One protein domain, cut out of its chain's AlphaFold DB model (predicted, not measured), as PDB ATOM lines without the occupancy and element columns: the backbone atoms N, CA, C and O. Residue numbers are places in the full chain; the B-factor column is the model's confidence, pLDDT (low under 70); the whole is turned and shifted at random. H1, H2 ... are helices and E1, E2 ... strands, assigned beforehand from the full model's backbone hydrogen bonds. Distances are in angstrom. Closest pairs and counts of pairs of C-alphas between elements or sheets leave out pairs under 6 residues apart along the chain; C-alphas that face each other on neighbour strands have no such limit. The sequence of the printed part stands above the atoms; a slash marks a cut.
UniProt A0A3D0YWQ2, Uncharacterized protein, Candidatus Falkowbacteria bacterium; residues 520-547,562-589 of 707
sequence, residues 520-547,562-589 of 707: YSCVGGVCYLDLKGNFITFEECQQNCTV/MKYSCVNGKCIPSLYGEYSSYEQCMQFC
ATOM      1  N   TYR A 520     -16.701  33.861  51.861       91.25
ATOM      2  CA  TYR A 520     -17.355  34.173  50.603       91.25
ATOM      3  C   TYR A 520     -16.604  35.304  49.887       91.25
ATOM      4  O   TYR A 520     -16.238  36.315  50.495       91.25
ATOM      5  N   SER A 521     -16.373  35.130  48.588       93.12
ATOM      6  CA  SER A 521     -15.824  36.119  47.656       93.12
ATOM      7  C   SER A 521     -16.933  36.623  46.736       93.12
ATOM      8  O   SER A 521     -17.681  35.832  46.160       93.12
ATOM      9  N   CYS A 522     -17.027  37.941  46.562       94.06
ATOM     10  CA  CYS A 522     -17.910  38.541  45.565       94.06
ATOM     11  C   CYS A 522     -17.203  38.610  44.209       94.06
ATOM     12  O   CYS A 522     -16.209  39.322  44.066       94.06
ATOM     13  N   VAL A 523     -17.736  37.921  43.202       88.38
ATOM     14  CA  VAL A 523     -17.230  37.974  41.826       88.38
ATOM     15  C   VAL A 523     -18.397  38.283  40.893       88.38
ATOM     16  O   VAL A 523     -19.336  37.503  40.769       88.38
ATOM     17  N   GLY A 524     -18.365  39.457  40.256       82.44
ATOM     18  CA  GLY A 524     -19.383  39.861  39.276       82.44
ATOM     19  C   GLY A 524     -20.805  39.996  39.837       82.44
ATOM     20  O   GLY A 524     -21.762  39.774  39.100       82.44
ATOM     21  N   GLY A 525     -20.960  40.331  41.123       86.25
ATOM     22  CA  GLY A 525     -22.272  40.412  41.783       86.25
ATOM     23  C   GLY A 525     -22.824  39.086  42.301       86.25
ATOM     24  O   GLY A 525     -23.963  39.040  42.759       86.25
ATOM     25  N   VAL A 526     -22.039  38.008  42.225       90.06
ATOM     26  CA  VAL A 526     -22.397  36.693  42.758       90.06
ATOM     27  C   VAL A 526     -21.387  36.287  43.828       90.06
ATOM     28  O   VAL A 526     -20.187  36.524  43.696       90.06
ATOM     29  N   CYS A 527     -21.888  35.694  44.907       93.56
ATOM     30  CA  CYS A 527     -21.085  35.236  46.033       93.56
ATOM     31  C   CYS A 527     -20.697  33.771  45.871       93.56
ATOM     32  O   CYS A 527     -21.570  32.913  45.751       93.56
ATOM     33  N   TYR A 528     -19.395  33.499  45.912       90.94
ATOM     34  CA  TYR A 528     -18.807  32.163  45.817       90.94
ATOM     35  C   TYR A 528     -18.070  31.820  47.108       90.94
ATOM     36  O   TYR A 528     -17.498  32.711  47.731       90.94
ATOM     37  N   LEU A 529     -18.077  30.547  47.503       87.69
ATOM     38  CA  LEU A 529     -17.220  30.049  48.581       87.69
ATOM     39  C   LEU A 529     -15.763  30.059  48.106       87.69
ATOM     40  O   LEU A 529     -15.453  29.554  47.031       87.69
ATOM     41  N   ASP A 530     -14.893  30.684  48.890       83.75
ATOM     42  CA  ASP A 530     -13.484  30.899  48.583       83.75
ATOM     43  C   ASP A 530     -12.684  30.984  49.893       83.75
ATOM     44  O   ASP A 530     -13.045  31.702  50.831       83.75
ATOM     45  N   LEU A 531     -11.559  30.276  49.956       80.50
ATOM     46  CA  LEU A 531     -10.627  30.319  51.086       80.50
ATOM     47  C   LEU A 531     -10.062  31.717  51.343       80.50
ATOM     48  O   LEU A 531      -9.765  32.080  52.482       80.50
ATOM     49  N   LYS A 532      -9.954  32.528  50.288       85.31
ATOM     50  CA  LYS A 532      -9.498  33.921  50.356       85.31
ATOM     51  C   LYS A 532     -10.656  34.919  50.380       85.31
ATOM     52  O   LYS A 532     -10.426  36.116  50.216       85.31
ATOM     53  N   GLY A 533     -11.880  34.439  50.604       89.38
ATOM     54  CA  GLY A 533     -13.069  35.274  50.710       89.38
ATOM     55  C   GLY A 533     -12.939  36.364  51.766       89.38
ATOM     56  O   GLY A 533     -12.252  36.216  52.774       89.38
ATOM     57  N   ASN A 534     -13.618  37.484  51.537       89.81
ATOM     58  CA  ASN A 534     -13.607  38.619  52.461       89.81
ATOM     59  C   ASN A 534     -14.809  38.622  53.409       89.81
ATOM     60  O   ASN A 534     -14.786  39.330  54.412       89.81
ATOM     61  N   PHE A 535     -15.836  37.824  53.119       92.44
ATOM     62  CA  PHE A 535     -17.088  37.806  53.868       92.44
ATOM     63  C   PHE A 535     -17.231  36.496  54.633       92.44
ATOM     64  O   PHE A 535     -16.941  35.430  54.099       92.44
ATOM     65  N   ILE A 536     -17.657  36.551  55.891       90.06
ATOM     66  CA  ILE A 536     -17.731  35.345  56.731       90.06
ATOM     67  C   ILE A 536     -19.027  34.581  56.445       90.06
ATOM     68  O   ILE A 536     -19.063  33.358  56.558       90.06
ATOM     69  N   THR A 537     -20.083  35.288  56.040       92.31
ATOM     70  CA  THR A 537     -21.380  34.694  55.710       92.31
ATOM     71  C   THR A 537     -21.819  35.044  54.293       92.31
ATOM     72  O   THR A 537     -21.439  36.071  53.724       92.31
ATOM     73  N   PHE A 538     -22.656  34.182  53.717       90.75
ATOM     74  CA  PHE A 538     -23.233  34.398  52.392       90.75
ATOM     75  C   PHE A 538     -24.060  35.689  52.325       90.75
ATOM     76  O   PHE A 538     -23.997  36.412  51.336       90.75
ATOM     77  N   GLU A 539     -24.798  36.012  53.391       92.38
ATOM     78  CA  GLU A 539     -25.640  37.212  53.487       92.38
ATOM     79  C   GLU A 539     -24.802  38.494  53.543       92.38
ATOM     80  O   GLU A 539     -25.130  39.474  52.874       92.38
ATOM     81  N   GLU A 540     -23.691  38.475  54.284       91.69
ATOM     82  CA  GLU A 540     -22.731  39.580  54.329       91.69
ATOM     83  C   GLU A 540     -22.084  39.790  52.957       91.69
ATOM     84  O   GLU A 540     -21.931  40.927  52.505       91.69
ATOM     85  N   CYS A 541     -21.780  38.698  52.251       95.94
ATOM     86  CA  CYS A 541     -21.335  38.782  50.872       95.94
ATOM     87  C   CYS A 541     -22.423  39.377  49.974       95.94
ATOM     88  O   CYS A 541     -22.149  40.353  49.290       95.94
ATOM     89  N   GLN A 542     -23.660  38.871  49.988       94.56
ATOM     90  CA  GLN A 542     -24.726  39.353  49.099       94.56
ATOM     91  C   GLN A 542     -25.045  40.837  49.294       94.56
ATOM     92  O   GLN A 542     -25.273  41.545  48.315       94.56
ATOM     93  N   GLN A 543     -25.040  41.323  50.537       93.81
ATOM     94  CA  GLN A 543     -25.303  42.733  50.833       93.81
ATOM     95  C   GLN A 543     -24.206  43.662  50.301       93.81
ATOM     96  O   GLN A 543     -24.499  44.779  49.881       93.81
ATOM     97  N   ASN A 544     -22.957  43.194  50.297       91.38
ATOM     98  CA  ASN A 544     -21.801  43.966  49.842       91.38
ATOM     99  C   ASN A 544     -21.411  43.672  48.384       91.38
ATOM    100  O   ASN A 544     -20.609  44.395  47.795       91.38
ATOM    101  N   CYS A 545     -21.985  42.632  47.779       92.94
ATOM    102  CA  CYS A 545     -21.715  42.199  46.417       92.94
ATOM    103  C   CYS A 545     -22.623  42.923  45.420       92.94
ATOM    104  O   CYS A 545     -23.396  42.320  44.677       92.94
ATOM    105  N   THR A 546     -22.550  44.251  45.408       85.44
ATOM    106  CA  THR A 546     -23.266  45.052  44.416       85.44
ATOM    107  C   THR A 546     -22.510  45.018  43.095       85.44
ATOM    108  O   THR A 546     -21.344  45.409  43.044       85.44
ATOM    109  N   VAL A 547     -23.176  44.589  42.020       74.50
ATOM    110  CA  VAL A 547     -22.670  44.761  40.651       74.50
ATOM    111  C   VAL A 547     -22.453  46.262  40.434       74.50
ATOM    112  O   VAL A 547     -23.438  47.008  40.500       74.50
ATOM    113  N   MET A 562     -10.096  46.457  31.371       76.81
ATOM    114  CA  MET A 562     -10.716  45.311  32.034       76.81
ATOM    115  C   MET A 562      -9.877  44.054  31.767       76.81
ATOM    116  O   MET A 562      -9.732  43.630  30.621       76.81
ATOM    117  N   LYS A 563      -9.286  43.490  32.823       91.62
ATOM    118  CA  LYS A 563      -8.470  42.277  32.733       91.62
ATOM    119  C   LYS A 563      -9.355  41.033  32.833       91.62
ATOM    120  O   LYS A 563     -10.534  41.111  33.173       91.62
ATOM    121  N   TYR A 564      -8.801  39.869  32.524       91.44
ATOM    122  CA  TYR A 564      -9.496  38.585  32.499       91.44
ATOM    123  C   TYR A 564      -8.718  37.550  33.317       91.44
ATOM    124  O   TYR A 564      -7.489  37.546  33.311       91.44
ATOM    125  N   SER A 565      -9.425  36.685  34.043       93.19
ATOM    126  CA  SER A 565      -8.859  35.559  34.806       93.19
ATOM    127  C   SER A 565      -9.343  34.235  34.227       93.19
ATOM    128  O   SER A 565     -10.507  34.130  33.834       93.19
ATOM    129  N   CYS A 566      -8.467  33.231  34.197       93.50
ATOM    130  CA  CYS A 566      -8.828  31.863  33.841       93.50
ATOM    131  C   CYS A 566      -9.276  31.115  35.101       93.50
ATOM    132  O   CYS A 566      -8.483  30.925  36.017       93.50
ATOM    133  N   VAL A 567     -10.537  30.694  35.150       85.12
ATOM    134  CA  VAL A 567     -11.093  29.894  36.248       85.12
ATOM    135  C   VAL A 567     -11.836  28.714  35.629       85.12
ATOM    136  O   VAL A 567     -12.752  28.907  34.829       85.12
ATOM    137  N   ASN A 568     -11.422  27.485  35.956       78.31
ATOM    138  CA  ASN A 568     -12.019  26.237  35.451       78.31
ATOM    139  C   ASN A 568     -12.137  26.172  33.913       78.31
ATOM    140  O   ASN A 568     -13.178  25.798  33.368       78.31
ATOM    141  N   GLY A 569     -11.088  26.590  33.196       82.50
ATOM    142  CA  GLY A 569     -11.068  26.574  31.727       82.50
ATOM    143  C   GLY A 569     -11.945  27.648  31.062       82.50
ATOM    144  O   GLY A 569     -12.163  27.601  29.850       82.50
ATOM    145  N   LYS A 570     -12.469  28.614  31.833       86.31
ATOM    146  CA  LYS A 570     -13.272  29.741  31.338       86.31
ATOM    147  C   LYS A 570     -12.631  31.077  31.689       86.31
ATOM    148  O   LYS A 570     -12.052  31.243  32.758       86.31
ATOM    149  N   CYS A 571     -12.793  32.045  30.794       91.62
ATOM    150  CA  CYS A 571     -12.274  33.395  30.967       91.62
ATOM    151  C   CYS A 571     -13.345  34.344  31.478       91.62
ATOM    152  O   CYS A 571     -14.364  34.547  30.820       91.62
ATOM    153  N   ILE A 572     -13.098  34.926  32.650       91.94
ATOM    154  CA  ILE A 572     -14.036  35.807  33.350       91.94
ATOM    155  C   ILE A 572     -13.399  37.198  33.484       91.94
ATOM    156  O   ILE A 572     -12.222  37.276  33.851       91.94
ATOM    157  N   PRO A 573     -14.123  38.297  33.196       87.50
ATOM    158  CA  PRO A 573     -13.624  39.645  33.441       87.50
ATOM    159  C   PRO A 573     -13.370  39.859  34.938       87.50
ATOM    160  O   PRO A 573     -14.222  39.564  35.771       87.50
ATOM    161  N   SER A 574     -12.197  40.373  35.282       84.69
ATOM    162  CA  SER A 574     -11.760  40.612  36.653       84.69
ATOM    163  C   SER A 574     -10.883  41.857  36.702       84.69
ATOM    164  O   SER A 574      -9.993  42.031  35.873       84.69
ATOM    165  N   LEU A 575     -11.083  42.700  37.715       82.19
ATOM    166  CA  LEU A 575     -10.240  43.878  37.956       82.19
ATOM    167  C   LEU A 575      -8.777  43.499  38.260       82.19
ATOM    168  O   LEU A 575      -7.871  44.299  38.041       82.19
ATOM    169  N   TYR A 576      -8.542  42.257  38.692       85.25
ATOM    170  CA  TYR A 576      -7.223  41.715  39.028       85.25
ATOM    171  C   TYR A 576      -6.781  40.585  38.092       85.25
ATOM    172  O   TYR A 576      -5.881  39.825  38.436       85.25
ATOM    173  N   GLY A 577      -7.418  40.435  36.926       88.19
ATOM    174  CA  GLY A 577      -7.076  39.355  36.004       88.19
ATOM    175  C   GLY A 577      -5.640  39.417  35.488       88.19
ATOM    176  O   GLY A 577      -5.079  40.497  35.318       88.19
ATOM    177  N   GLU A 578      -5.040  38.257  35.223       91.44
ATOM    178  CA  GLU A 578      -3.695  38.170  34.634       91.44
ATOM    179  C   GLU A 578      -3.673  38.611  33.169       91.44
ATOM    180  O   GLU A 578      -2.679  39.154  32.688       91.44
ATOM    181  N   TYR A 579      -4.774  38.407  32.448       92.75
ATOM    182  CA  TYR A 579      -4.809  38.604  31.009       92.75
ATOM    183  C   TYR A 579      -5.404  39.959  30.660       92.75
ATOM    184  O   TYR A 579      -6.513  40.297  31.064       92.75
ATOM    185  N   SER A 580      -4.680  40.730  29.858       91.62
ATOM    186  CA  SER A 580      -5.121  42.059  29.421       91.62
ATOM    187  C   SER A 580      -6.254  42.023  28.386       91.62
ATOM    188  O   SER A 580      -6.879  43.045  28.120       91.62
ATOM    189  N   SER A 581      -6.534  40.848  27.811       91.00
ATOM    190  CA  SER A 581      -7.625  40.634  26.863       91.00
ATOM    191  C   SER A 581      -8.275  39.262  27.034       91.00
ATOM    192  O   SER A 581      -7.656  38.299  27.500       91.00
ATOM    193  N   TYR A 582      -9.535  39.160  26.611       88.75
ATOM    194  CA  TYR A 582     -10.285  37.905  26.621       88.75
ATOM    195  C   TYR A 582      -9.618  36.830  25.748       88.75
ATOM    196  O   TYR A 582      -9.590  35.658  26.115       88.75
ATOM    197  N   GLU A 583      -9.040  37.226  24.611       86.88
ATOM    198  CA  GLU A 583      -8.367  36.318  23.675       86.88
ATOM    199  C   GLU A 583      -7.071  35.746  24.250       86.88
ATOM    200  O   GLU A 583      -6.840  34.545  24.116       86.88
ATOM    201  N   GLN A 584      -6.269  36.566  24.947       88.81
ATOM    202  CA  GLN A 584      -5.111  36.072  25.695       88.81
ATOM    203  C   GLN A 584      -5.557  35.041  26.722       88.81
ATOM    204  O   GLN A 584      -5.059  33.920  26.719       88.81
ATOM    205  N   CYS A 585      -6.554  35.386  27.539       94.88
ATOM    206  CA  CYS A 585      -7.069  34.462  28.534       94.88
ATOM    207  C   CYS A 585      -7.507  33.138  27.887       94.88
ATOM    208  O   CYS A 585      -7.091  32.073  28.328       94.88
ATOM    209  N   MET A 586      -8.288  33.176  26.803       90.75
ATOM    210  CA  MET A 586      -8.814  31.971  26.153       90.75
ATOM    211  C   MET A 586      -7.731  31.079  25.540       90.75
ATOM    212  O   MET A 586      -7.931  29.868  25.458       90.75
ATOM    213  N   GLN A 587      -6.605  31.643  25.100       88.94
ATOM    214  CA  GLN A 587      -5.482  30.858  24.587       88.94
ATOM    215  C   GLN A 587      -4.792  30.071  25.702       88.94
ATOM    216  O   GLN A 587      -4.561  28.875  25.538       88.94
ATOM    217  N   PHE A 588      -4.527  30.708  26.844       84.44
ATOM    218  CA  PHE A 588      -3.876  30.053  27.981       84.44
ATOM    219  C   PHE A 588      -4.820  29.110  28.733       84.44
ATOM    220  O   PHE A 588      -4.428  28.020  29.134       84.44
ATOM    221  N   CYS A 589      -6.097  29.474  28.830       85.75
ATOM    222  CA  CYS A 589      -7.120  28.699  29.529       85.75
ATOM    223  C   CYS A 589      -7.552  27.424  28.765       85.75
ATOM    224  O   CYS A 589      -8.265  26.588  29.314       85.75
TER     225      CYS A 589
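What this domain is: This is residues 520 to 547 and 562 to 589 of the 707 residues of an uncharacterized protein of Candidatus Falkowbacteria bacterium (UniProt A0A3D0YWQ2). What shape is this? Two small lobes lie end to end, each a strand hairpin with a helix packed on it: E3, E4, H2 and E1, E2, H1. What is printed? The printed part has 56 residues, with two named helices and four named strands in the order E1 E2 H1 E3 E4 H2; the class is mixed, helices and strands, and both sheets are antiparallel. The whole is only just loose, close to compact, with a C-alpha radius of gyration of 12.4 A and spans of 36 by 20 by 13 A.

Where its parts are: Where is one lobe? E3 is residues 563 to 567, 13.1 A long; E4 is 570 to 574, 12.2 A; H2 is 582 to 588, 10.2 A, ending at C-alpha (-3.876, 30.053, 27.981). Where is the other? E1 is residues 520 to 523, 9.6 A, from C-alpha (-17.355, 34.173, 50.603); E2 is 526 to 530, 12.1 A; H1 is 538 to 544, 10.0 A.

How they stand to each other: What pairs the hairpins? N 565 and O 572 of E3 and E4, 2.9 A, and N 521 and O 528 of E1 and E2, 2.8 A, are within hydrogen-bond range. Where are the helices? The closest C-alphas of E4 and H2, Cys 571 and Cys 585, are 5.8 A apart; those of E2 and H1, Cys 527 and Cys 541, 6.0 A. H1 and H2 are apart; in both, every O i to N i+4 pair is within hydrogen-bond range.

The domain as a whole: Where is the cut? Residues 548 to 561 are not printed; C-alphas 547 and 562 are 14.7 A apart. Is confidence low? No printed residue is under 70, and of the links printed whole none is long.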